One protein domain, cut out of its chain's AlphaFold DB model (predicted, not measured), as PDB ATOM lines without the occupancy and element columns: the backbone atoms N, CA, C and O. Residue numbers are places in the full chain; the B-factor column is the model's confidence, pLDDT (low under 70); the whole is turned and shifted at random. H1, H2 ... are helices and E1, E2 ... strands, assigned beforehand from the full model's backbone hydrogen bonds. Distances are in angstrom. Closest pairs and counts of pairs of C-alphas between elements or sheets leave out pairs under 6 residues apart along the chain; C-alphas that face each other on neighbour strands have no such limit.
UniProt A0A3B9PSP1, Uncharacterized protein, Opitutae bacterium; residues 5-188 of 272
ATOM      1  N   LEU A   5      24.179  36.803  44.388       98.38
ATOM      2  CA  LEU A   5      22.804  36.956  43.913       98.38
ATOM      3  C   LEU A   5      21.982  37.698  44.965       98.38
ATOM      4  O   LEU A   5      22.080  37.388  46.153       98.38
ATOM      5  N   SER A   6      21.153  38.638  44.531       97.62
ATOM      6  CA  SER A   6      20.113  39.241  45.368       97.62
ATOM      7  C   SER A   6      18.870  39.530  44.536       97.62
ATOM      8  O   SER A   6      18.889  39.465  43.307       97.62
ATOM      9  N   GLN A   7      17.788  39.877  45.221       96.25
ATOM     10  CA  GLN A   7      16.546  40.302  44.591       96.25
ATOM     11  C   GLN A   7      16.759  41.600  43.795       96.25
ATOM     12  O   GLN A   7      16.412  41.649  42.618       96.25
ATOM     13  N   THR A   8      17.409  42.601  44.403       96.19
ATOM     14  CA  THR A   8      17.562  43.953  43.835       96.19
ATOM     15  C   THR A   8      18.990  44.509  43.929       96.19
ATOM     16  O   THR A   8      19.833  43.992  44.677       96.19
ATOM     17  N   ALA A   9      19.261  45.562  43.158       96.25
ATOM     18  CA  ALA A   9      20.561  46.205  42.996       96.25
ATOM     19  C   ALA A   9      21.059  46.874  44.287       96.25
ATOM     20  O   ALA A   9      20.276  47.415  45.063       96.25
ATOM     21  N   PHE A  10      22.378  46.917  44.497       97.44
ATOM     22  CA  PHE A  10      23.003  47.710  45.568       97.44
ATOM     23  C   PHE A  10      23.154  49.190  45.171       97.44
ATOM     24  O   PHE A  10      24.168  49.812  45.476       97.44
ATOM     25  N   CYS A  11      22.209  49.761  44.430       96.25
ATOM     26  CA  CYS A  11      22.177  51.179  44.058       96.25
ATOM     27  C   CYS A  11      20.824  51.543  43.443       96.25
ATOM     28  O   CYS A  11      20.177  50.689  42.838       96.25
ATOM     29  N   GLY A  12      20.477  52.826  43.484       91.94
ATOM     30  CA  GLY A  12      19.369  53.408  42.728       91.94
ATOM     31  C   GLY A  12      19.784  53.800  41.309       91.94
ATOM     32  O   GLY A  12      19.665  54.963  40.940       91.94
ATOM     33  N   ALA A  13      20.288  52.850  40.516       84.88
ATOM     34  CA  ALA A  13      20.669  53.084  39.113       84.88
ATOM     35  C   ALA A  13      19.458  53.238  38.175       84.88
ATOM     36  O   ALA A  13      19.618  53.403  36.969       84.88
ATOM     37  N   VAL A  14      18.242  53.138  38.711       84.56
ATOM     38  CA  VAL A  14      16.997  53.220  37.961       84.56
ATOM     39  C   VAL A  14      16.038  54.137  38.714       84.56
ATOM     40  O   VAL A  14      15.345  53.730  39.642       84.56
ATOM     41  N   HIS A  15      16.029  55.413  38.337       82.50
ATOM     42  CA  HIS A  15      15.432  56.492  39.137       82.50
ATOM     43  C   HIS A  15      14.267  57.208  38.445       82.50
ATOM     44  O   HIS A  15      13.781  58.207  38.962       82.50
ATOM     45  N   ILE A  16      13.798  56.720  37.296       89.00
ATOM     46  CA  ILE A  16      12.545  57.166  36.661       89.00
ATOM     47  C   ILE A  16      11.587  55.982  36.615       89.00
ATOM     48  O   ILE A  16      11.951  54.936  36.077       89.00
ATOM     49  N   HIS A  17      10.401  56.123  37.210       87.56
ATOM     50  CA  HIS A  17       9.498  55.011  37.524       87.56
ATOM     51  C   HIS A  17       8.098  55.224  36.949       87.56
ATOM     52  O   HIS A  17       7.473  56.256  37.153       87.56
ATOM     53  N   GLY A  18       7.564  54.214  36.263       81.50
ATOM     54  CA  GLY A  18       6.205  54.203  35.721       81.50
ATOM     55  C   GLY A  18       6.046  55.056  34.460       81.50
ATOM     56  O   GLY A  18       5.648  54.530  33.417       81.50
ATOM     57  N   ARG A  19       6.380  56.352  34.531       79.81
ATOM     58  CA  ARG A  19       6.308  57.306  33.413       79.81
ATOM     59  C   ARG A  19       7.668  57.969  33.162       79.81
ATOM     60  O   ARG A  19       8.393  58.202  34.122       79.81
ATOM     61  N   PRO A  20       7.994  58.359  31.913       77.62
ATOM     62  CA  PRO A  20       9.309  58.916  31.562       77.62
ATOM     63  C   PRO A  20       9.747  60.169  32.339       77.62
ATOM     64  O   PRO A  20      10.935  60.463  32.379       77.62
ATOM     65  N   ASN A  21       8.815  60.898  32.959       81.75
ATOM     66  CA  ASN A  21       9.101  62.135  33.694       81.75
ATOM     67  C   ASN A  21       8.943  61.987  35.220       81.75
ATOM     68  O   ASN A  21       9.174  62.948  35.951       81.75
ATOM     69  N   ASP A  22       8.575  60.799  35.708       85.81
ATOM     70  CA  ASP A  22       8.335  60.541  37.131       85.81
ATOM     71  C   ASP A  22       9.644  60.092  37.796       85.81
ATOM     72  O   ASP A  22       9.930  58.903  37.963       85.81
ATOM     73  N   ARG A  23      10.485  61.075  38.127       90.62
ATOM     74  CA  ARG A  23      11.787  60.857  38.760       90.62
ATOM     75  C   ARG A  23      11.660  60.702  40.272       90.62
ATOM     76  O   ARG A  23      11.129  61.575  40.954       90.62
ATOM     77  N   LEU A  24      12.246  59.637  40.804       87.81
ATOM     78  CA  LEU A  24      12.482  59.482  42.231       87.81
ATOM     79  C   LEU A  24      13.737  60.246  42.646       87.81
ATOM     80  O   LEU A  24      14.755  60.207  41.955       87.81
ATOM     81  N   LEU A  25      13.678  60.889  43.816       86.75
ATOM     82  CA  LEU A  25      14.883  61.416  44.455       86.75
ATOM     83  C   LEU A  25      15.832  60.274  44.823       86.75
ATOM     84  O   LEU A  25      17.023  60.392  44.585       86.75
ATOM     85  N   ALA A  26      15.301  59.181  45.378       88.94
ATOM     86  CA  ALA A  26      16.057  58.002  45.777       88.94
ATOM     87  C   ALA A  26      15.188  56.740  45.678       88.94
ATOM     88  O   ALA A  26      14.003  56.783  46.013       88.94
ATOM     89  N   ASP A  27      15.786  55.619  45.263       88.00
ATOM     90  CA  ASP A  27      15.127  54.307  45.269       88.00
ATOM     91  C   ASP A  27      15.403  53.572  46.592       88.00
ATOM     92  O   ASP A  27      16.433  52.910  46.758       88.00
ATOM     93  N   LEU A  28      14.479  53.720  47.546       90.25
ATOM     94  CA  LEU A  28      14.524  53.034  48.843       90.25
ATOM     95  C   LEU A  28      14.077  51.565  48.773       90.25
ATOM     96  O   LEU A  28      14.212  50.861  49.769       90.25
ATOM     97  N   ASP A  29      13.573  51.114  47.621       89.62
ATOM     98  CA  ASP A  29      13.225  49.714  47.355       89.62
ATOM     99  C   ASP A  29      14.435  48.922  46.810       89.62
ATOM    100  O   ASP A  29      14.368  47.719  46.570       89.62
ATOM    101  N   SER A  30      15.585  49.589  46.653       94.06
ATOM    102  CA  SER A  30      16.870  48.974  46.315       94.06
ATOM    103  C   SER A  30      17.693  48.615  47.562       94.06
ATOM    104  O   SER A  30      17.526  49.176  48.646       94.06
ATOM    105  N   ASN A  31      18.719  47.773  47.395       96.38
ATOM    106  CA  ASN A  31      19.740  47.531  48.424       96.38
ATOM    107  C   ASN A  31      20.756  48.694  48.535       96.38
ATOM    108  O   ASN A  31      21.830  48.538  49.123       96.38
ATOM    109  N   GLY A  32      20.466  49.859  47.939       95.31
ATOM    110  CA  GLY A  32      21.278  51.070  48.057       95.31
ATOM    111  C   GLY A  32      21.213  51.721  49.446       95.31
ATOM    112  O   GLY A  32      22.142  52.443  49.819       95.31
ATOM    113  N   TRP A  33      20.160  51.442  50.226       94.00
ATOM    114  CA  TRP A  33      19.922  51.989  51.565       94.00
ATOM    115  C   TRP A  33      19.815  50.884  52.638       94.00
ATOM    116  O   TRP A  33      19.260  49.823  52.365       94.00
ATOM    117  N   PRO A  34      20.285  51.113  53.882       95.38
ATOM    118  CA  PRO A  34      21.176  52.198  54.296       95.38
ATOM    119  C   PRO A  34      22.592  52.008  53.731       95.38
ATOM    120  O   PRO A  34      23.093  50.881  53.647       95.38
ATOM    121  N   GLN A  35      23.291  53.105  53.413       96.31
ATOM    122  CA  GLN A  35      24.598  53.056  52.734       96.31
ATOM    123  C   GLN A  35      25.650  52.280  53.538       96.31
ATOM    124  O   GLN A  35      26.524  51.628  52.967       96.31
ATOM    125  N   THR A  36      25.564  52.294  54.873       97.50
ATOM    126  CA  THR A  36      26.444  51.489  55.737       97.50
ATOM    127  C   THR A  36      26.284  49.990  55.477       97.50
ATOM    128  O   THR A  36      27.284  49.276  55.400       97.50
ATOM    129  N   GLY A  37      25.046  49.502  55.329       97.75
ATOM    130  CA  GLY A  37      24.759  48.099  55.018       97.75
ATOM    131  C   GLY A  37      25.236  47.735  53.615       97.75
ATOM    132  O   GLY A  37      26.002  46.784  53.450       97.75
ATOM    133  N   ARG A  38      24.891  48.576  52.634       97.88
ATOM    134  CA  ARG A  38      25.358  48.476  51.246       97.88
ATOM    135  C   ARG A  38      26.881  48.346  51.154       97.88
ATOM    136  O   ARG A  38      27.389  47.391  50.571       97.88
ATOM    137  N   LYS A  39      27.633  49.271  51.764       98.50
ATOM    138  CA  LYS A  39      29.108  49.268  51.725       98.50
ATOM    139  C   LYS A  39      29.699  48.003  52.346       98.50
ATOM    140  O   LYS A  39      30.668  47.470  51.813       98.50
ATOM    141  N   LYS A  40      29.129  47.503  53.448       98.31
ATOM    142  CA  LYS A  40      29.569  46.235  54.058       98.31
ATOM    143  C   LYS A  40      29.359  45.062  53.097       98.31
ATOM    144  O   LYS A  40      30.302  44.307  52.879       98.31
ATOM    145  N   ALA A  41      28.185  44.957  52.475       98.44
ATOM    146  CA  ALA A  41      27.897  43.905  51.500       98.44
ATOM    147  C   ALA A  41      28.860  43.953  50.302       98.44
ATOM    148  O   ALA A  41      29.482  42.945  49.969       98.44
ATOM    149  N   LEU A  42      29.066  45.134  49.710       98.69
ATOM    150  CA  LEU A  42      29.981  45.305  48.580       98.69
ATOM    151  C   LEU A  42      31.433  44.958  48.935       98.69
ATOM    152  O   LEU A  42      32.119  44.343  48.120       98.69
ATOM    153  N   ARG A  43      31.900  45.277  50.152       98.38
ATOM    154  CA  ARG A  43      33.236  44.865  50.619       98.38
ATOM    155  C   ARG A  43      33.371  43.345  50.710       98.38
ATOM    156  O   ARG A  43      34.417  42.825  50.333       98.38
ATOM    157  N   GLU A  44      32.341  42.626  51.156       98.25
ATOM    158  CA  GLU A  44      32.372  41.155  51.186       98.25
ATOM    159  C   GLU A  44      32.336  40.537  49.782       98.25
ATOM    160  O   GLU A  44      33.106  39.618  49.494       98.25
ATOM    161  N   ILE A  45      31.511  41.072  48.877       98.56
ATOM    162  CA  ILE A  45      31.453  40.627  47.474       98.56
ATOM    163  C   ILE A  45      32.810  40.852  46.786       98.56
ATOM    164  O   ILE A  45      33.346  39.937  46.148       98.56
ATOM    165  N   ARG A  46      33.417  42.030  46.994       98.31
ATOM    166  CA  ARG A  46      34.748  42.389  46.485       98.31
ATOM    167  C   ARG A  46      35.813  41.379  46.904       98.31
ATOM    168  O   ARG A  46      36.591  40.957  46.060       98.31
ATOM    169  N   LYS A  47      35.834  40.911  48.159       98.31
ATOM    170  CA  LYS A  47      36.821  39.910  48.630       98.31
ATOM    171  C   LYS A  47      36.778  38.595  47.849       98.31
ATOM    172  O   LYS A  47      37.764  37.861  47.816       98.31
ATOM    173  N   ALA A  48      35.642  38.260  47.245       97.75
ATOM    174  CA  ALA A  48      35.493  37.062  46.430       97.75
ATOM    175  C   ALA A  48      35.862  37.280  44.951       97.75
ATOM    176  O   ALA A  48      35.823  36.309  44.188       97.75
ATOM    177  N   TRP A  49      36.171  38.523  44.554       98.12
ATOM    178  CA  TRP A  49      36.248  38.973  43.160       98.12
ATOM    179  C   TRP A  49      35.017  38.529  42.356       98.12
ATOM    180  O   TRP A  49      35.113  38.077  41.213       98.12
ATOM    181  N   ALA A  50      33.855  38.575  43.004       98.38
ATOM    182  CA  ALA A  50      32.596  38.153  42.422       98.38
ATOM    183  C   ALA A  50      31.859  39.371  41.855       98.38
ATOM    184  O   ALA A  50      31.823  40.403  42.523       98.38
ATOM    185  N   PRO A  51      31.232  39.256  40.678       98.56
ATOM    186  CA  PRO A  51      30.194  40.188  40.301       98.56
ATOM    187  C   PRO A  51      28.922  39.962  41.123       98.56
ATOM    188  O   PRO A  51      28.705  38.894  41.711       98.56
ATOM    189  N   HIS A  52      28.048  40.956  41.092       98.69
ATOM    190  CA  HIS A  52      26.700  40.915  41.637       98.69
ATOM    191  C   HIS A  52      25.665  40.757  40.512       98.69
ATOM    192  O   HIS A  52      25.743  41.430  39.493       98.69
ATOM    193  N   LEU A  53      24.707  39.847  40.658       98.69
ATOM    194  CA  LEU A  53      23.604  39.668  39.713       98.69
ATOM    195  C   LEU A  53      22.278  39.848  40.453       98.69
ATOM    196  O   LEU A  53      22.090  39.296  41.542       98.69
ATOM    197  N   CYS A  54      21.352  40.593  39.859       97.94
ATOM    198  CA  CYS A  54      20.033  40.832  40.442       97.94
ATOM    199  C   CYS A  54      18.959  41.083  39.373       97.94
ATOM    200  O   CYS A  54      19.247  41.111  38.174       97.94
ATOM    201  N   GLY A  55      17.714  41.253  39.817       95.38
ATOM    202  CA  GLY A  55      16.577  41.650  38.988       95.38
ATOM    203  C   GLY A  55      15.885  42.866  39.594       95.38
ATOM    204  O   GLY A  55      16.557  43.845  39.918       95.38
ATOM    205  N   ASP A  56      14.561  42.771  39.763       94.19
ATOM    206  CA  ASP A  56      13.673  43.755  40.413       94.19
ATOM    207  C   ASP A  56      13.487  45.080  39.651       94.19
ATOM    208  O   ASP A  56      12.370  45.526  39.416       94.19
ATOM    209  N   GLN A  57      14.559  45.670  39.140       92.06
ATOM    210  CA  GLN A  57      14.557  47.058  38.684       92.06
ATOM    211  C   GLN A  57      13.922  47.293  37.304       92.06
ATOM    212  O   GLN A  57      13.974  48.411  36.806       92.06
ATOM    213  N   HIS A  58      13.349  46.264  36.667       92.38
ATOM    214  CA  HIS A  58      12.611  46.312  35.387       92.38
ATOM    215  C   HIS A  58      13.313  47.006  34.195       92.38
ATOM    216  O   HIS A  58      12.699  47.189  33.140       92.38
ATOM    217  N   LEU A  59      14.587  47.355  34.346       95.00
ATOM    218  CA  LEU A  59      15.470  47.965  33.368       95.00
ATOM    219  C   LEU A  59      16.809  47.240  33.464       95.00
ATOM    220  O   LEU A  59      17.354  47.090  34.559       95.00
ATOM    221  N   ALA A  60      17.336  46.805  32.324       97.81
ATOM    222  CA  ALA A  60      18.661  46.215  32.305       97.81
ATOM    223  C   ALA A  60      19.720  47.295  32.513       97.81
ATOM    224  O   ALA A  60      19.727  48.286  31.778       97.81
ATOM    225  N   VAL A  61      20.628  47.077  33.464       98.44
ATOM    226  CA  VAL A  61      21.805  47.930  33.662       98.44
ATOM    227  C   VAL A  61      23.033  47.099  34.009       98.44
ATOM    228  O   VAL A  61      22.941  46.107  34.736       98.44
ATOM    229  N   VAL A  62      24.195  47.525  33.515       98.81
ATOM    230  CA  VAL A  62      25.500  47.085  34.015       98.81
ATOM    231  C   VAL A  62      26.139  48.267  34.722       98.81
ATOM    232  O   VAL A  62      26.367  49.311  34.110       98.81
ATOM    233  N   VAL A  63      26.440  48.095  36.004       98.56
ATOM    234  CA  VAL A  63      27.102  49.112  36.822       98.56
ATOM    235  C   VAL A  63      28.369  48.547  37.444       98.56
ATOM    236  O   VAL A  63      28.437  47.366  37.761       98.56
ATOM    237  N   GLN A  64      29.372  49.382  37.668       98.69
ATOM    238  CA  GLN A  64      30.473  49.063  38.570       98.69
ATOM    239  C   GLN A  64      30.296  49.888  39.838       98.69
ATOM    240  O   GLN A  64      30.144  51.110  39.787       98.69
ATOM    241  N   HIS A  65      30.244  49.221  40.985       98.69
ATOM    242  CA  HIS A  65      29.996  49.907  42.242       98.69
ATOM    243  C   HIS A  65      31.242  50.629  42.748       98.69
ATOM    244  O   HIS A  65      32.348  50.098  42.685       98.69
ATOM    245  N   GLY A  66      31.029  51.808  43.331       98.38
ATOM    246  CA  GLY A  66      31.976  52.438  44.237       98.38
ATOM    247  C   GLY A  66      31.619  52.188  45.705       98.38
ATOM    248  O   GLY A  66      30.454  52.289  46.118       98.38
ATOM    249  N   ILE A  67      32.630  51.858  46.500       98.19
ATOM    250  CA  ILE A  67      32.587  51.632  47.945       98.19
ATOM    251  C   ILE A  67      33.148  52.865  48.651       98.19
ATOM    252  O   ILE A  67      32.425  53.523  49.411       98.19
ATOM    253  N   ASP A  68      34.418  53.175  48.386       97.44
ATOM    254  CA  ASP A  68      35.123  54.334  48.922       97.44
ATOM    255  C   ASP A  68      35.302  55.378  47.797       97.44
ATOM    256  O   ASP A  68      34.868  56.528  47.946       97.44
ATOM    257  N   ASN A  69      35.770  54.936  46.624       98.12
ATOM    258  CA  ASN A  69      35.903  55.705  45.379       98.12
ATOM    259  C   ASN A  69      35.046  55.120  44.242       98.12
ATOM    260  O   ASN A  69      34.424  54.074  44.398       98.12
ATOM    261  N   TYR A  70      34.978  55.796  43.094       98.62
ATOM    262  CA  TYR A  70      34.386  55.209  41.887       98.62
ATOM    263  C   TYR A  70      35.193  53.985  41.439       98.62
ATOM    264  O   TYR A  70      36.414  53.967  41.587       98.62
ATOM    265  N   ARG A  71      34.511  52.975  40.884       98.25
ATOM    266  CA  ARG A  71      35.122  51.783  40.256       98.25
ATOM    267  C   ARG A  71      35.978  50.896  41.171       98.25
ATOM    268  O   ARG A  71      36.620  49.973  40.686       98.25
ATOM    269  N   ASP A  72      35.975  51.114  42.484       98.31
ATOM    270  CA  ASP A  72      36.786  50.337  43.436       98.31
ATOM    271  C   ASP A  72      36.088  49.064  43.969       98.31
ATOM    272  O   ASP A  72      36.655  48.312  44.773       98.31
ATOM    273  N   GLY A  73      34.846  48.831  43.541       98.31
ATOM    274  CA  GLY A  73      34.000  47.718  43.942       98.31
ATOM    275  C   GLY A  73      33.617  46.787  42.785       98.31
ATOM    276  O   GLY A  73      34.118  46.915  41.664       98.31
ATOM    277  N   PRO A  74      32.731  45.816  43.064       98.62
ATOM    278  CA  PRO A  74      32.347  44.797  42.098       98.62
ATOM    279  C   PRO A  74      31.476  45.357  40.970       98.62
ATOM    280  O   PRO A  74      30.718  46.314  41.159       98.62
ATOM    281  N   PHE A  75      31.543  44.701  39.813       98.88
ATOM    282  CA  PHE A  75      30.550  44.861  38.757       98.88
ATOM    283  C   PHE A  75      29.223  44.245  39.192       98.88
ATOM    284  O   PHE A  75      29.193  43.231  39.894       98.88
ATOM    285  N   ALA A  76      28.127  44.840  38.745       98.62
ATOM    286  CA  ALA A  76      26.790  44.325  38.909       98.62
ATOM    287  C   ALA A  76      26.033  44.338  37.583       98.62
ATOM    288  O   ALA A  76      26.130  45.292  36.810       98.62
ATOM    289  N   PHE A  77      25.256  43.287  37.344       98.81
ATOM    290  CA  PHE A  77      24.327  43.207  36.227       98.81
ATOM    291  C   PHE A  77      22.912  42.990  36.754       98.81
ATOM    292  O   PHE A  77      22.597  41.955  37.352       98.81
ATOM    293  N   THR A  78      22.059  43.978  36.516       98.31
ATOM    294  CA  THR A  78      20.625  43.871  36.753       98.31
ATOM    295  C   THR A  78      19.960  43.416  35.464       98.31
ATOM    296  O   THR A  78      19.986  44.136  34.467       98.31
ATOM    297  N   SER A  79      19.400  42.207  35.466       96.94
ATOM    298  CA  SER A  79      18.695  41.655  34.305       96.94
ATOM    299  C   SER A  79      17.405  42.438  34.036       96.94
ATOM    300  O   SER A  79      16.734  42.840  34.993       96.94
ATOM    301  N   PRO A  80      16.988  42.597  32.765       96.12
ATOM    302  CA  PRO A  80      15.655  43.105  32.465       96.12
ATOM    303  C   PRO A  80      14.587  42.150  33.011       96.12
ATOM    304  O   PRO A  80      14.835  40.959  33.234       96.12
ATOM    305  N   ALA A  81      13.371  42.668  33.176       95.38
ATOM    306  CA  ALA A  81      12.206  41.814  33.352       95.38
ATOM    307  C   ALA A  81      11.916  41.062  32.043       95.38
ATOM    308  O   ALA A  81      11.975  41.656  30.967       95.38
ATOM    309  N   ILE A  82      11.532  39.783  32.133       95.44
ATOM    310  CA  ILE A  82      11.147  38.972  30.959       95.44
ATOM    311  C   ILE A  82       9.974  39.604  30.210       95.44
ATOM    312  O   ILE A  82       9.916  39.572  28.981       95.44
ATOM    313  N   VAL A  83       9.042  40.195  30.960       94.50
ATOM    314  CA  VAL A  83       7.901  40.942  30.435       94.50
ATOM    315  C   VAL A  83       7.717  42.201  31.273       94.50
ATOM    316  O   VAL A  83       7.560  42.100  32.487       94.50
ATOM    317  N   ASN A  84       7.674  43.373  30.635       90.88
ATOM    318  CA  ASN A  84       7.453  44.649  31.326       90.88
ATOM    319  C   ASN A  84       6.289  45.442  30.709       90.88
ATOM    320  O   ASN A  84       6.465  46.510  30.122       90.88
ATOM    321  N   SER A  85       5.071  44.914  30.824       84.94
ATOM    322  CA  SER A  85       3.864  45.521  30.241       84.94
ATOM    323  C   SER A  85       3.353  46.763  30.974       84.94
ATOM    324  O   SER A  85       2.646  47.557  30.361       84.94
ATOM    325  N   ILE A  86       3.684  46.925  32.258       82.25
ATOM    326  CA  ILE A  86       3.025  47.904  33.139       82.25
ATOM    327  C   ILE A  86       4.005  48.959  33.650       82.25
ATOM    328  O   ILE A  86       3.698  50.147  33.611       82.25
ATOM    329  N   TYR A  87       5.188  48.552  34.112       87.81
ATOM    330  CA  TYR A  87       6.014  49.396  34.973       87.81
ATOM    331  C   TYR A  87       7.366  49.707  34.331       87.81
ATOM    332  O   TYR A  87       8.390  49.086  34.622       87.81
ATOM    333  N   GLY A  88       7.333  50.660  33.396       89.31
ATOM    334  CA  GLY A  88       8.520  51.141  32.696       89.31
ATOM    335  C   GLY A  88       9.458  51.868  33.633       89.31
ATOM    336  O   GLY A  88       9.013  52.543  34.560       89.31
ATOM    337  N   ARG A  89      10.752  51.727  33.380       93.38
ATOM    338  CA  ARG A  89      11.784  52.408  34.138       93.38
ATOM    339  C   ARG A  89      12.901  52.872  33.205       93.38
ATOM    340  O   ARG A  89      13.101  52.271  32.151       93.38
ATOM    341  N   TRP A  90      13.590  53.950  33.580       94.19
ATOM    342  CA  TRP A  90      14.633  54.572  32.758       94.19
ATOM    343  C   TRP A  90      15.834  55.015  33.588       94.19
ATOM    344  O   TRP A  90      15.702  55.430  34.742       94.19
ATOM    345  N   TRP A  91      16.993  54.993  32.937       95.19
ATOM    346  CA  TRP A  91      18.186  55.721  33.335       95.19
ATOM    347  C   TRP A  91      18.270  57.024  32.538       95.19
ATOM    348  O   TRP A  91      18.334  57.002  31.313       95.19
ATOM    349  N   HIS A  92      18.273  58.165  33.219       93.44
ATOM    350  CA  HIS A  92      18.429  59.470  32.571       93.44
ATOM    351  C   HIS A  92      19.062  60.445  33.564       93.44
ATOM    352  O   HIS A  92      18.400  60.804  34.546       93.44
ATOM    353  N   PRO A  93      20.322  60.862  33.403       91.75
ATOM    354  CA  PRO A  93      20.930  61.835  34.307       91.75
ATOM    355  C   PRO A  93      20.139  63.157  34.299       91.75
ATOM    356  O   PRO A  93      19.307  63.390  33.426       91.75
ATOM    357  N   LEU A  94      20.312  63.987  35.333       87.38
ATOM    358  CA  LEU A  94      19.539  65.232  35.502       87.38
ATOM    359  C   LEU A  94      19.918  66.328  34.499       87.38
ATOM    360  O   LEU A  94      19.100  67.191  34.202       87.38
ATOM    361  N   ASN A  95      21.168  66.323  34.046       90.00
ATOM    362  CA  ASN A  95      21.746  67.324  33.152       90.00
ATOM    363  C   ASN A  95      21.853  66.831  31.702       90.00
ATOM    364  O   ASN A  95      22.410  67.541  30.874       90.00
ATOM    365  N   ASP A  96      21.368  65.622  31.413       91.75
ATOM    366  CA  ASP A  96      21.424  64.963  30.102       91.75
ATOM    367  C   ASP A  96      22.842  64.764  29.546       91.75
ATOM    368  O   ASP A  96      23.022  64.500  28.355       91.75
ATOM    369  N   LEU A  97      23.849  64.835  30.419       95.25
ATOM    370  CA  LEU A  97      25.253  64.639  30.083       95.25
ATOM    371  C   LEU A  97      25.729  63.250  30.492       95.25
ATOM    372  O   LEU A  97      25.162  62.604  31.372       95.25
ATOM    373  N   ALA A  98      26.810  62.810  29.854       97.44
ATOM    374  CA  ALA A  98      27.586  61.691  30.353       97.44
ATOM    375  C   ALA A  98      28.113  61.981  31.767       97.44
ATOM    376  O   ALA A  98      28.308  63.137  32.150       97.44
ATOM    377  N   GLY A  99      28.366  60.914  32.518       97.38
ATOM    378  CA  GLY A  99      29.023  60.995  33.812       97.38
ATOM    379  C   GLY A  99      30.510  61.234  33.613       97.38
ATOM    380  O   GLY A  99      31.029  61.134  32.495       97.38
ATOM    381  N   ASP A 100      31.216  61.498  34.706       98.00
ATOM    382  CA  ASP A 100      32.666  61.655  34.633       98.00
ATOM    383  C   ASP A 100      33.307  60.355  34.114       98.00
ATOM    384  O   ASP A 100      32.836  59.252  34.387       98.00
ATOM    385  N   ASN A 101      34.388  60.461  33.339       97.69
ATOM    386  CA  ASN A 101      35.078  59.300  32.756       97.69
ATOM    387  C   ASN A 101      34.129  58.344  31.984       97.69
ATOM    388  O   ASN A 101      34.014  57.161  32.339       97.69
ATOM    389  N   PRO A 102      33.431  58.820  30.934       97.81
ATOM    390  CA  PRO A 102      32.489  57.998  30.177       97.81
ATOM    391  C   PRO A 102      33.150  56.739  29.608       97.81
ATOM    392  O   PRO A 102      34.359  56.703  29.358       97.81
ATOM    393  N   ILE A 103      32.354  55.690  29.382       97.94
ATOM    394  CA  ILE A 103      32.879  54.454  28.800       97.94
ATOM    395  C   ILE A 103      33.269  54.720  27.348       97.94
ATOM    396  O   ILE A 103      32.436  55.073  26.511       97.94
ATOM    397  N   SER A 104      34.560  54.550  27.065       95.50
ATOM    398  CA  SER A 104      35.131  54.801  25.745       95.50
ATOM    399  C   SER A 104      34.413  53.985  24.669       95.50
ATOM    400  O   SER A 104      34.161  52.795  24.855       95.50
ATOM    401  N   ALA A 105      34.093  54.638  23.550       93.31
ATOM    402  CA  ALA A 105      33.382  54.061  22.407       93.31
ATOM    403  C   ALA A 105      31.991  53.461  22.718       93.31
ATOM    404  O   ALA A 105      31.449  52.725  21.893       93.31
ATOM    405  N   SER A 106      31.388  53.782  23.870       96.25
ATOM    406  CA  SER A 106      30.017  53.362  24.155       96.25
ATOM    407  C   SER A 106      29.027  54.042  23.199       96.25
ATOM    408  O   SER A 106      29.103  55.258  23.013       96.25
ATOM    409  N   PRO A 107      28.054  53.307  22.624       96.81
ATOM    410  CA  PRO A 107      26.969  53.909  21.850       96.81
ATOM    411  C   PRO A 107      25.939  54.625  22.740       96.81
ATOM    412  O   PRO A 107      25.008  55.247  22.231       96.81
ATOM    413  N   LEU A 108      26.065  54.506  24.066       97.88
ATOM    414  CA  LEU A 108      25.133  55.054  25.040       97.88
ATOM    415  C   LEU A 108      25.647  56.402  25.578       97.88
ATOM    416  O   LEU A 108      26.737  56.448  26.159       97.88
ATOM    417  N   PRO A 109      24.867  57.493  25.460       97.25
ATOM    418  CA  PRO A 109      25.330  58.839  25.804       97.25
ATOM    419  C   PRO A 109      25.541  59.063  27.305       97.25
ATOM    420  O   PRO A 109      26.292  59.956  27.678       97.25
ATOM    421  N   TRP A 110      24.900  58.274  28.173       97.69
ATOM    422  CA  TRP A 110      24.888  58.516  29.622       97.69
ATOM    423  C   TRP A 110      25.678  57.483  30.424       97.69
ATOM    424  O   TRP A 110      25.289  57.120  31.536       97.69
ATOM    425  N   THR A 111      26.793  57.003  29.878       98.44
ATOM    426  CA  THR A 111      27.757  56.180  30.628       98.44
ATOM    427  C   THR A 111      28.729  57.043  31.436       98.44
ATOM    428  O   THR A 111      28.811  58.249  31.214       98.44
ATOM    429  N   GLY A 112      29.446  56.440  32.388       98.38
ATOM    430  CA  GLY A 112      30.411  57.142  33.247       98.38
ATOM    431  C   GLY A 112      30.072  57.076  34.733       98.38
ATOM    432  O   GLY A 112      29.244  56.270  35.155       98.38
ATOM    433  N   ASP A 113      30.749  57.898  35.521       98.44
ATOM    434  CA  ASP A 113      30.694  57.952  36.979       98.44
ATOM    435  C   ASP A 113      29.583  58.903  37.447       98.44
ATOM    436  O   ASP A 113      29.475  60.036  36.975       98.44
ATOM    437  N   TYR A 114      28.756  58.431  38.381       97.81
ATOM    438  CA  TYR A 114      27.623  59.162  38.949       97.81
ATOM    439  C   TYR A 114      27.423  58.821  40.424       97.81
ATOM    440  O   TYR A 114      27.716  57.710  40.872       97.81
ATOM    441  N   GLU A 115      26.802  59.734  41.161       96.50
ATOM    442  CA  GLU A 115      26.165  59.398  42.431       96.50
ATOM    443  C   GLU A 115      24.676  59.130  42.203       96.50
ATOM    444  O   GLU A 115      23.996  59.889  41.509       96.50
ATOM    445  N   ASP A 116      24.167  58.033  42.767       94.81
ATOM    446  CA  ASP A 116      22.723  57.801  42.801       94.81
ATOM    447  C   ASP A 116      22.028  58.748  43.799       94.81
ATOM    448  O   ASP A 116      22.661  59.505  44.539       94.81
ATOM    449  N   GLY A 117      20.700  58.664  43.868       92.81
ATOM    450  CA  GLY A 117      19.871  59.459  44.778       92.81
ATOM    451  C   GLY A 117      20.188  59.346  46.277       92.81
ATOM    452  O   GLY A 117      19.696  60.135  47.081       92.81
ATOM    453  N   LEU A 118      21.000  58.361  46.669       94.88
ATOM    454  CA  LEU A 118      21.444  58.114  48.039       94.88
ATOM    455  C   LEU A 118      22.919  58.502  48.247       94.88
ATOM    456  O   LEU A 118      23.483  58.207  49.305       94.88
ATOM    457  N   GLY A 119      23.560  59.129  47.256       95.75
ATOM    458  CA  GLY A 119      24.984  59.460  47.282       95.75
ATOM    459  C   GLY A 119      25.889  58.239  47.092       95.75
ATOM    460  O   GLY A 119      27.062  58.257  47.477       95.75
ATOM    461  N   ASN A 120      25.368  57.124  46.570       97.81
ATOM    462  CA  ASN A 120      26.206  55.974  46.270       97.81
ATOM    463  C   ASN A 120      26.941  56.193  44.955       97.81
ATOM    464  O   ASN A 120      26.323  56.362  43.909       97.81
ATOM    465  N   LYS A 121      28.265  56.055  45.000       98.38
ATOM    466  CA  LYS A 121      29.105  56.030  43.806       98.38
ATOM    467  C   LYS A 121      28.768  54.814  42.940       98.38
ATOM    468  O   LYS A 121      28.833  53.666  43.408       98.38
ATOM    469  N   ILE A 122      28.438  55.071  41.683       97.88
ATOM    470  CA  ILE A 122      28.224  54.075  40.639       97.88
ATOM    471  C   ILE A 122      28.928  54.515  39.361       97.88
ATOM    472  O   ILE A 122      29.075  55.700  39.089       97.88
ATOM    473  N   THR A 123      29.318  53.544  38.556       98.62
ATOM    474  CA  THR A 123      29.774  53.767  37.192       98.62
ATOM    475  C   THR A 123      28.832  53.027  36.261       98.62
ATOM    476  O   THR A 123      28.759  51.800  36.317       98.62
ATOM    477  N   MET A 124      28.110  53.752  35.416       98.62
ATOM    478  CA  MET A 124      27.192  53.187  34.437       98.62
ATOM    479  C   MET A 124      27.970  52.697  33.213       98.62
ATOM    480  O   MET A 124      28.582  53.500  32.507       98.62
ATOM    481  N   HIS A 125      27.927  51.387  32.957       98.69
ATOM    482  CA  HIS A 125      28.547  50.767  31.782       98.69
ATOM    483  C   HIS A 125      27.560  50.587  30.632       98.69
ATOM    484  O   HIS A 125      27.892  50.896  29.491       98.69
ATOM    485  N   ALA A 126      26.347  50.128  30.934       98.56
ATOM    486  CA  ALA A 126      25.291  49.951  29.944       98.56
ATOM    487  C   ALA A 126      23.903  50.068  30.582       98.56
ATOM    488  O   ALA A 126      23.731  49.724  31.751       98.56
ATOM    489  N   TYR A 127      22.915  50.528  29.815       98.31
ATOM    490  CA  TYR A 127      21.508  50.613  30.214       98.31
ATOM    491  C   TYR A 127      20.595  50.415  28.993       98.31
ATOM    492  O   TYR A 127      20.940  50.827  27.887       98.31
ATOM    493  N   ALA A 128      19.427  49.799  29.180       97.12
ATOM    494  CA  ALA A 128      18.508  49.453  28.088       97.12
ATOM    495  C   ALA A 128      17.211  50.275  28.136       97.12
ATOM    496  O   ALA A 128      16.136  49.735  28.372       97.12
ATOM    497  N   ASN A 129      17.286  51.596  27.958       95.69
ATOM    498  CA  ASN A 129      16.087  52.436  28.044       95.69
ATOM    499  C   ASN A 129      15.048  52.081  26.966       95.69
ATOM    500  O   ASN A 129      15.396  52.044  25.783       95.69
ATOM    501  N   PRO A 130      13.762  51.919  27.323       93.62
ATOM    502  CA  PRO A 130      12.704  51.909  26.327       93.62
ATOM    503  C   PRO A 130      12.459  53.332  25.790       93.62
ATOM    504  O   PRO A 130      12.741  54.315  26.484       93.62
ATOM    505  N   PRO A 131      11.878  53.489  24.591       89.81
ATOM    506  CA  PRO A 131      11.350  54.781  24.163       89.81
ATOM    507  C   PRO A 131      10.232  55.267  25.101       89.81
ATOM    508  O   PRO A 131       9.670  54.504  25.892       89.81
ATOM    509  N   ALA A 132       9.883  56.553  24.998       85.69
ATOM    510  CA  ALA A 132       8.805  57.144  25.794       85.69
ATOM    511  C   ALA A 132       7.438  56.483  25.512       85.69
ATOM    512  O   ALA A 132       6.675  56.222  26.444       85.69
ATOM    513  N   ASP A 133       7.143  56.168  24.244       87.94
ATOM    514  CA  ASP A 133       5.956  55.399  23.861       87.94
ATOM    515  C   ASP A 133       6.233  53.891  23.921       87.94
ATOM    516  O   ASP A 133       6.949  53.331  23.093       87.94
ATOM    517  N   ARG A 134       5.617  53.231  24.906       90.88
ATOM    518  CA  ARG A 134       5.785  51.800  25.206       90.88
ATOM    519  C   ARG A 134       4.566  50.951  24.826       90.88
ATOM    520  O   ARG A 134       4.427  49.813  25.291       90.88
ATOM    521  N   ARG A 135       3.642  51.503  24.024       89.69
ATOM    522  CA  ARG A 135       2.434  50.784  23.578       89.69
ATOM    523  C   ARG A 135       2.793  49.557  22.749       89.69
ATOM    524  O   ARG A 135       2.224  48.489  22.992       89.69
ATOM    525  N   ASP A 136       3.770  49.693  21.852       92.38
ATOM    526  CA  ASP A 136       4.333  48.561  21.117       92.38
ATOM    527  C   ASP A 136       5.031  47.604  22.090       92.38
ATOM    528  O   ASP A 136       5.923  47.986  22.850       92.38
ATOM    529  N   ILE A 137       4.620  46.338  22.052       91.75
ATOM    530  CA  ILE A 137       5.188  45.275  22.875       91.75
ATOM    531  C   ILE A 137       6.685  45.076  22.617       91.75
ATOM    532  O   ILE A 137       7.390  44.659  23.528       91.75
ATOM    533  N   LYS A 138       7.181  45.421  21.423       92.12
ATOM    534  CA  LYS A 138       8.603  45.324  21.065       92.12
ATOM    535  C   LYS A 138       9.474  46.404  21.716       92.12
ATOM    536  O   LYS A 138      10.683  46.234  21.803       92.12
ATOM    537  N   ASN A 139       8.866  47.478  22.220       90.81
ATOM    538  CA  ASN A 139       9.552  48.681  22.697       90.81
ATOM    539  C   ASN A 139       9.478  48.849  24.222       90.81
ATOM    540  O   ASN A 139       9.440  49.962  24.746       90.81
ATOM    541  N   ARG A 140       9.418  47.743  24.972       93.94
ATOM    542  CA  ARG A 140       9.220  47.777  26.431       93.94
ATOM    543  C   ARG A 140      10.492  47.624  27.250       93.94
ATOM    544  O   ARG A 140      10.394  47.760  28.473       93.94
ATOM    545  N   ALA A 141      11.628  47.412  26.578       94.06
ATOM    546  CA  ALA A 141      12.915  47.059  27.176       94.06
ATOM    547  C   ALA A 141      12.855  45.800  28.062       94.06
ATOM    548  O   ALA A 141      13.621  45.645  29.010       94.06
ATOM    549  N   ASP A 142      11.918  44.902  27.759       96.56
ATOM    550  CA  ASP A 142      11.824  43.586  28.368       96.56
ATOM    551  C   ASP A 142      12.630  42.553  27.574       96.56
ATOM    552  O   ASP A 142      12.962  42.747  26.402       96.56
ATOM    553  N   GLY A 143      12.979  41.453  28.233       96.94
ATOM    554  CA  GLY A 143      13.823  40.420  27.651       96.94
ATOM    555  C   GLY A 143      14.594  39.637  28.700       96.94
ATOM    556  O   GLY A 143      14.099  39.410  29.799       96.94
ATOM    557  N   PHE A 144      15.803  39.197  28.377       97.38
ATOM    558  CA  PHE A 144      16.579  38.349  29.281       97.38
ATOM    559  C   PHE A 144      18.064  38.695  29.269       97.38
ATOM    560  O   PHE A 144      18.627  39.112  28.258       97.38
ATOM    561  N   GLY A 145      18.697  38.502  30.423       97.62
ATOM    562  CA  GLY A 145      20.135  38.631  30.592       97.62
ATOM    563  C   GLY A 145      20.840  37.276  30.655       97.62
ATOM    564  O   GLY A 145      20.285  36.304  31.169       97.62
ATOM    565  N   ILE A 146      22.089  37.218  30.191       98.12
ATOM    566  CA  ILE A 146      22.987  36.071  30.395       98.12
ATOM    567  C   ILE A 146      24.297  36.580  30.997       98.12
ATOM    568  O   ILE A 146      24.918  37.486  30.457       98.12
ATOM    569  N   ALA A 147      24.750  35.972  32.094       98.50
ATOM    570  CA  ALA A 147      26.102  36.163  32.615       98.50
ATOM    571  C   ALA A 147      26.952  34.923  32.288       98.50
ATOM    572  O   ALA A 147      26.785  33.867  32.906       98.50
ATOM    573  N   ARG A 148      27.857  35.029  31.309       98.38
ATOM    574  CA  ARG A 148      28.773  33.945  30.926       98.38
ATOM    575  C   ARG A 148      30.081  34.052  31.694       98.38
ATOM    576  O   ARG A 148      30.749  35.080  31.668       98.38
ATOM    577  N   PHE A 149      30.470  32.959  32.344       98.50
ATOM    578  CA  PHE A 149      31.730  32.851  33.077       98.50
ATOM    579  C   PHE A 149      32.721  32.017  32.270       98.50
ATOM    580  O   PHE A 149      32.590  30.792  32.209       98.50
ATOM    581  N   ASN A 150      33.735  32.660  31.695       98.06
ATOM    582  CA  ASN A 150      34.834  31.960  31.049       98.06
ATOM    583  C   ASN A 150      35.925  31.659  32.085       98.06
ATOM    584  O   ASN A 150      36.648  32.546  32.542       98.06
ATOM    585  N   LYS A 151      36.034  30.385  32.476       95.00
ATOM    586  CA  LYS A 151      36.995  29.937  33.495       95.00
ATOM    587  C   LYS A 151      38.438  29.904  32.990       95.00
ATOM    588  O   LYS A 151      39.338  29.970  33.819       95.00
ATOM    589  N   GLU A 152      38.645  29.793  31.680       94.94
ATOM    590  CA  GLU A 152      39.973  29.726  31.062       94.94
ATOM    591  C   GLU A 152      40.616  31.107  30.962       94.94
ATOM    592  O   GLU A 152      41.809  31.251  31.201       94.94
ATOM    593  N   THR A 153      39.829  32.135  30.643       96.44
ATOM    594  CA  THR A 153      40.312  33.521  30.524       96.44
ATOM    595  C   THR A 153      40.042  34.364  31.773       96.44
ATOM    596  O   THR A 153      40.402  35.548  31.804       96.44
ATOM    597  N   GLN A 154      39.370  33.766  32.767       96.75
ATOM    598  CA  GLN A 154      38.832  34.400  33.972       96.75
ATOM    599  C   GLN A 154      38.051  35.685  33.671       96.75
ATOM    600  O   GLN A 154      38.207  36.686  34.370       96.75
ATOM    601  N   SER A 155      37.209  35.672  32.635       98.50
ATOM    602  CA  SER A 155      36.346  36.802  32.277       98.50
ATOM    603  C   SER A 155      34.872  36.505  32.518       98.50
ATOM    604  O   SER A 155      34.420  35.362  32.420       98.50
ATOM    605  N   VAL A 156      34.123  37.556  32.837       98.75
ATOM    606  CA  VAL A 156      32.661  37.541  32.895       98.75
ATOM    607  C   VAL A 156      32.153  38.401  31.747       98.75
ATOM    608  O   VAL A 156      32.627  39.522  31.573       98.75
ATOM    609  N   THR A 157      31.204  37.873  30.981       98.81
ATOM    610  CA  THR A 157      30.514  38.602  29.916       98.81
ATOM    611  C   THR A 157      29.032  38.667  30.245       98.81
ATOM    612  O   THR A 157      28.397  37.630  30.444       98.81
ATOM    613  N   TYR A 158      28.491  39.876  30.312       98.81
ATOM    614  CA  TYR A 158      27.061  40.118  30.399       98.81
ATOM    615  C   TYR A 158      26.500  40.329  29.009       98.81
ATOM    616  O   TYR A 158      27.035  41.115  28.228       98.81
ATOM    617  N   GLU A 159      25.391  39.668  28.742       98.62
ATOM    618  CA  GLU A 159      24.589  39.839  27.547       98.62
ATOM    619  C   GLU A 159      23.182  40.248  27.945       98.62
ATOM    620  O   GLU A 159      22.684  39.820  28.992       98.62
ATOM    621  N   CYS A 160      22.536  41.044  27.103       98.56
ATOM    622  CA  CYS A 160      21.180  41.498  27.352       98.56
ATOM    623  C   CYS A 160      20.386  41.554  26.053       98.56
ATOM    624  O   CYS A 160      20.656  42.364  25.167       98.56
ATOM    625  N   TRP A 161      19.374  40.704  25.971       98.31
ATOM    626  CA  TRP A 161      18.623  40.444  24.754       98.31
ATOM    627  C   TRP A 161      17.201  40.989  24.893       98.31
ATOM    628  O   TRP A 161      16.531  40.649  25.873       98.31
ATOM    629  N   PRO A 162      16.708  41.792  23.933       97.56
ATOM    630  CA  PRO A 162      15.290  42.107  23.824       97.56
ATOM    631  C   PRO A 162      14.442  40.836  23.737       97.56
ATOM    632  O   PRO A 162      14.842  39.844  23.128       97.56
ATOM    633  N   ARG A 163      13.223  40.869  24.284       96.31
ATOM    634  CA  ARG A 163      12.309  39.714  24.315       96.31
ATOM    635  C   ARG A 163      12.073  39.067  22.945       96.31
ATOM    636  O   ARG A 163      11.905  37.854  22.868       96.31
ATOM    637  N   PHE A 164      12.012  39.877  21.892       96.06
ATOM    638  CA  PHE A 164      11.725  39.438  20.522       96.06
ATOM    639  C   PHE A 164      12.965  39.429  19.623       96.06
ATOM    640  O   PHE A 164      12.822  39.468  18.402       96.06
ATOM    641  N   ALA A 165      14.164  39.435  20.206       96.44
ATOM    642  CA  ALA A 165      15.401  39.375  19.445       96.44
ATOM    643  C   ALA A 165      15.522  38.043  18.688       96.44
ATOM    644  O   ALA A 165      15.227  36.977  19.233       96.44
ATOM    645  N   ASP A 166      16.005  38.108  17.449       96.44
ATOM    646  CA  ASP A 166      16.486  36.927  16.741       96.44
ATOM    647  C   ASP A 166      17.926  36.650  17.182       96.44
ATOM    648  O   ASP A 166      18.870  37.298  16.744       96.44
ATOM    649  N   VAL A 167      18.108  35.686  18.083       95.69
ATOM    650  CA  VAL A 167      19.434  35.362  18.634       95.69
ATOM    651  C   VAL A 167      20.409  34.803  17.589       95.69
ATOM    652  O   VAL A 167      21.615  34.796  17.836       95.69
ATOM    653  N   SER A 168      19.925  34.354  16.421       96.81
ATOM    654  CA  SER A 168      20.796  33.892  15.330       96.81
ATOM    655  C   SER A 168      21.595  35.030  14.691       96.81
ATOM    656  O   SER A 168      22.629  34.796  14.067       96.81
ATOM    657  N   GLU A 169      21.164  36.272  14.911       96.69
ATOM    658  CA  GLU A 169      21.859  37.471  14.465       96.69
ATOM    659  C   GLU A 169      23.130  37.786  15.269       96.69
ATOM    660  O   GLU A 169      23.921  38.627  14.841       96.69
ATOM    661  N   GLY A 170      23.362  37.106  16.395       96.12
ATOM    662  CA  GLY A 170      24.526  37.323  17.253       96.12
ATOM    663  C   GLY A 170      24.465  38.653  18.008       96.12
ATOM    664  O   GLY A 170      23.389  39.171  18.293       96.12
ATOM    665  N   ASP A 171      25.626  39.220  18.344       95.44
ATOM    666  CA  ASP A 171      25.720  40.366  19.265       95.44
ATOM    667  C   ASP A 171      24.951  41.616  18.813       95.44
ATOM    668  O   ASP A 171      24.478  42.376  19.653       95.44
ATOM    669  N   LYS A 172      24.740  41.807  17.503       95.88
ATOM    670  CA  LYS A 172      23.965  42.947  16.976       95.88
ATOM    671  C   LYS A 172      22.483  42.925  17.378       95.88
ATOM    672  O   LYS A 172      21.825  43.955  17.272       95.88
ATOM    673  N   ALA A 173      21.957  41.771  17.798       97.56
ATOM    674  CA  ALA A 173      20.576  41.621  18.255       97.56
ATOM    675  C   ALA A 173      20.391  41.949  19.750       97.56
ATOM    676  O   ALA A 173      19.256  41.987  20.229       97.56
ATOM    677  N   GLN A 174      21.477  42.189  20.493       98.19
ATOM    678  CA  GLN A 174      21.425  42.629  21.888       98.19
ATOM    679  C   GLN A 174      21.009  44.104  22.002       98.19
ATOM    680  O   GLN A 174      21.003  44.855  21.025       98.19
ATOM    681  N   PHE A 175      20.672  44.551  23.216       98.12
ATOM    682  CA  PHE A 175      20.510  45.984  23.465       98.12
ATOM    683  C   PHE A 175      21.833  46.737  23.217       98.12
ATOM    684  O   PHE A 175      22.906  46.196  23.504       98.12
ATOM    685  N   PRO A 176      21.789  48.000  22.742       97.56
ATOM    686  CA  PRO A 176      22.991  48.809  22.570       97.56
ATOM    687  C   PRO A 176      23.827  48.880  23.853       97.56
ATOM    688  O   PRO A 176      23.288  49.079  24.938       97.56
ATOM    689  N   GLY A 177      25.146  48.738  23.718       97.25
ATOM    690  CA  GLY A 177      26.084  48.713  24.846       97.25
ATOM    691  C   GLY A 177      26.394  47.312  25.387       97.25
ATOM    692  O   GLY A 177      27.333  47.180  26.167       97.25
ATOM    693  N   TRP A 178      25.674  46.273  24.953       98.44
ATOM    694  CA  TRP A 178      26.020  44.872  25.211       98.44
ATOM    695  C   TRP A 178      26.645  44.205  23.972       98.44
ATOM    696  O   TRP A 178      26.365  44.634  22.852       98.44
ATOM    697  N   PRO A 179      27.473  43.157  24.154       98.25
ATOM    698  CA  PRO A 179      27.877  42.552  25.428       98.25
ATOM    699  C   PRO A 179      28.913  43.379  26.212       98.25
ATOM    700  O   PRO A 179      29.773  44.035  25.633       98.25
ATOM    701  N   VAL A 180      28.879  43.292  27.548       98.56
ATOM    702  CA  VAL A 180      29.876  43.920  28.441       98.56
ATOM    703  C   VAL A 180      30.771  42.842  29.038       98.56
ATOM    704  O   VAL A 180      30.278  41.937  29.705       98.56
ATOM    705  N   THR A 181      32.086  42.933  28.827       98.50
ATOM    706  CA  THR A 181      33.057  41.943  29.326       98.50
ATOM    707  C   THR A 181      34.092  42.582  30.241       98.50
ATOM    708  O   THR A 181      34.665  43.611  29.900       98.50
ATOM    709  N   HIS A 182      34.387  41.934  31.367       98.50
ATOM    710  CA  HIS A 182      35.462  42.331  32.279       98.50
ATOM    711  C   HIS A 182      36.195  41.104  32.843       98.50
ATOM    712  O   HIS A 182      35.702  39.969  32.777       98.50
ATOM    713  N   LYS A 183      37.394  41.296  33.402       98.25
ATOM    714  CA  LYS A 183      38.106  40.235  34.125       98.25
ATOM    715  C   LYS A 183      37.509  40.050  35.515       98.25
ATOM    716  O   LYS A 183      37.030  40.987  36.151       98.25
ATOM    717  N   MET A 184      37.599  38.830  36.041       97.50
ATOM    718  CA  MET A 184      37.218  38.510  37.420       97.50
ATOM    719  C   MET A 184      37.913  39.448  38.419       97.50
ATOM    720  O   MET A 184      37.270  39.922  39.351       97.50
ATOM    721  N   SER A 185      39.197  39.742  38.195       97.25
ATOM    722  CA  SER A 185      40.022  40.629  39.025       97.25
ATOM    723  C   SER A 185      39.564  42.086  39.058       97.25
ATOM    724  O   SER A 185      39.967  42.802  39.976       97.25
ATOM    725  N   ASP A 186      38.745  42.515  38.093       98.19
ATOM    726  CA  ASP A 186      38.247  43.892  37.986       98.19
ATOM    727  C   ASP A 186      37.106  44.158  38.980       98.19
ATOM    728  O   ASP A 186      36.758  45.305  39.235       98.19
ATOM    729  N   ASN A 187      36.566  43.108  39.618       98.56
ATOM    730  CA  ASN A 187      35.631  43.249  40.742       98.56
ATOM    731  C   ASN A 187      36.293  43.776  42.029       98.56
ATOM    732  O   ASN A 187      35.616  43.964  43.039       98.56
ATOM    733  N   ASP A 188      37.612  43.959  42.013       98.25
ATOM    734  CA  ASP A 188      38.382  44.678  43.022       98.25
ATOM    735  C   ASP A 188      39.261  45.704  42.301       98.25
ATOM    736  O   ASP A 188      40.440  45.462  42.017       98.25
TER     737      ASP A 188
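This is residues 5 to 188 of the 272 residues of an uncharacterized protein of Opitutae bacterium (UniProt A0A3B9PSP1). With little regular structure, this is a sandwich: strongly twisted mixed sheet E2 E4 E3 E7 E6 partly face to face with antiparallel sheet E8 E9 E10, with H1, H2 and strand pair E1 E5 at the margins. The printed part has 184 residues, 73 in named elements of mixed class: E1, H1, E2 to E9, H2, E10, H3. It is compact, radius of gyration of the C-alphas 15.4 A, spanning 43 by 41 by 30 A.

Look at hairpin E3, residues 61 to 65, and E4, 75 to 78: N 63 and O 76 are within hydrogen-bond range, 2.9 A. The closest C-alphas of E4 and E9, 155 to 162, are Phe 77 and Tyr 158, 7.1 A apart. In H1, 35 to 47, every O i to N i+4 pair is within range.

Find C-alpha 35 at (24.598, 53.056, 52.734); H1 runs 18.4 A. E9, 23.3 A long, ends at C-alpha 162, (15.290, 42.107, 23.824). Other elements are passed over.

The printed part has no cut. Residues 19 to 34, 91 to 111 and 128 to 142 are long links. No printed residue is under 70 in pLDDT.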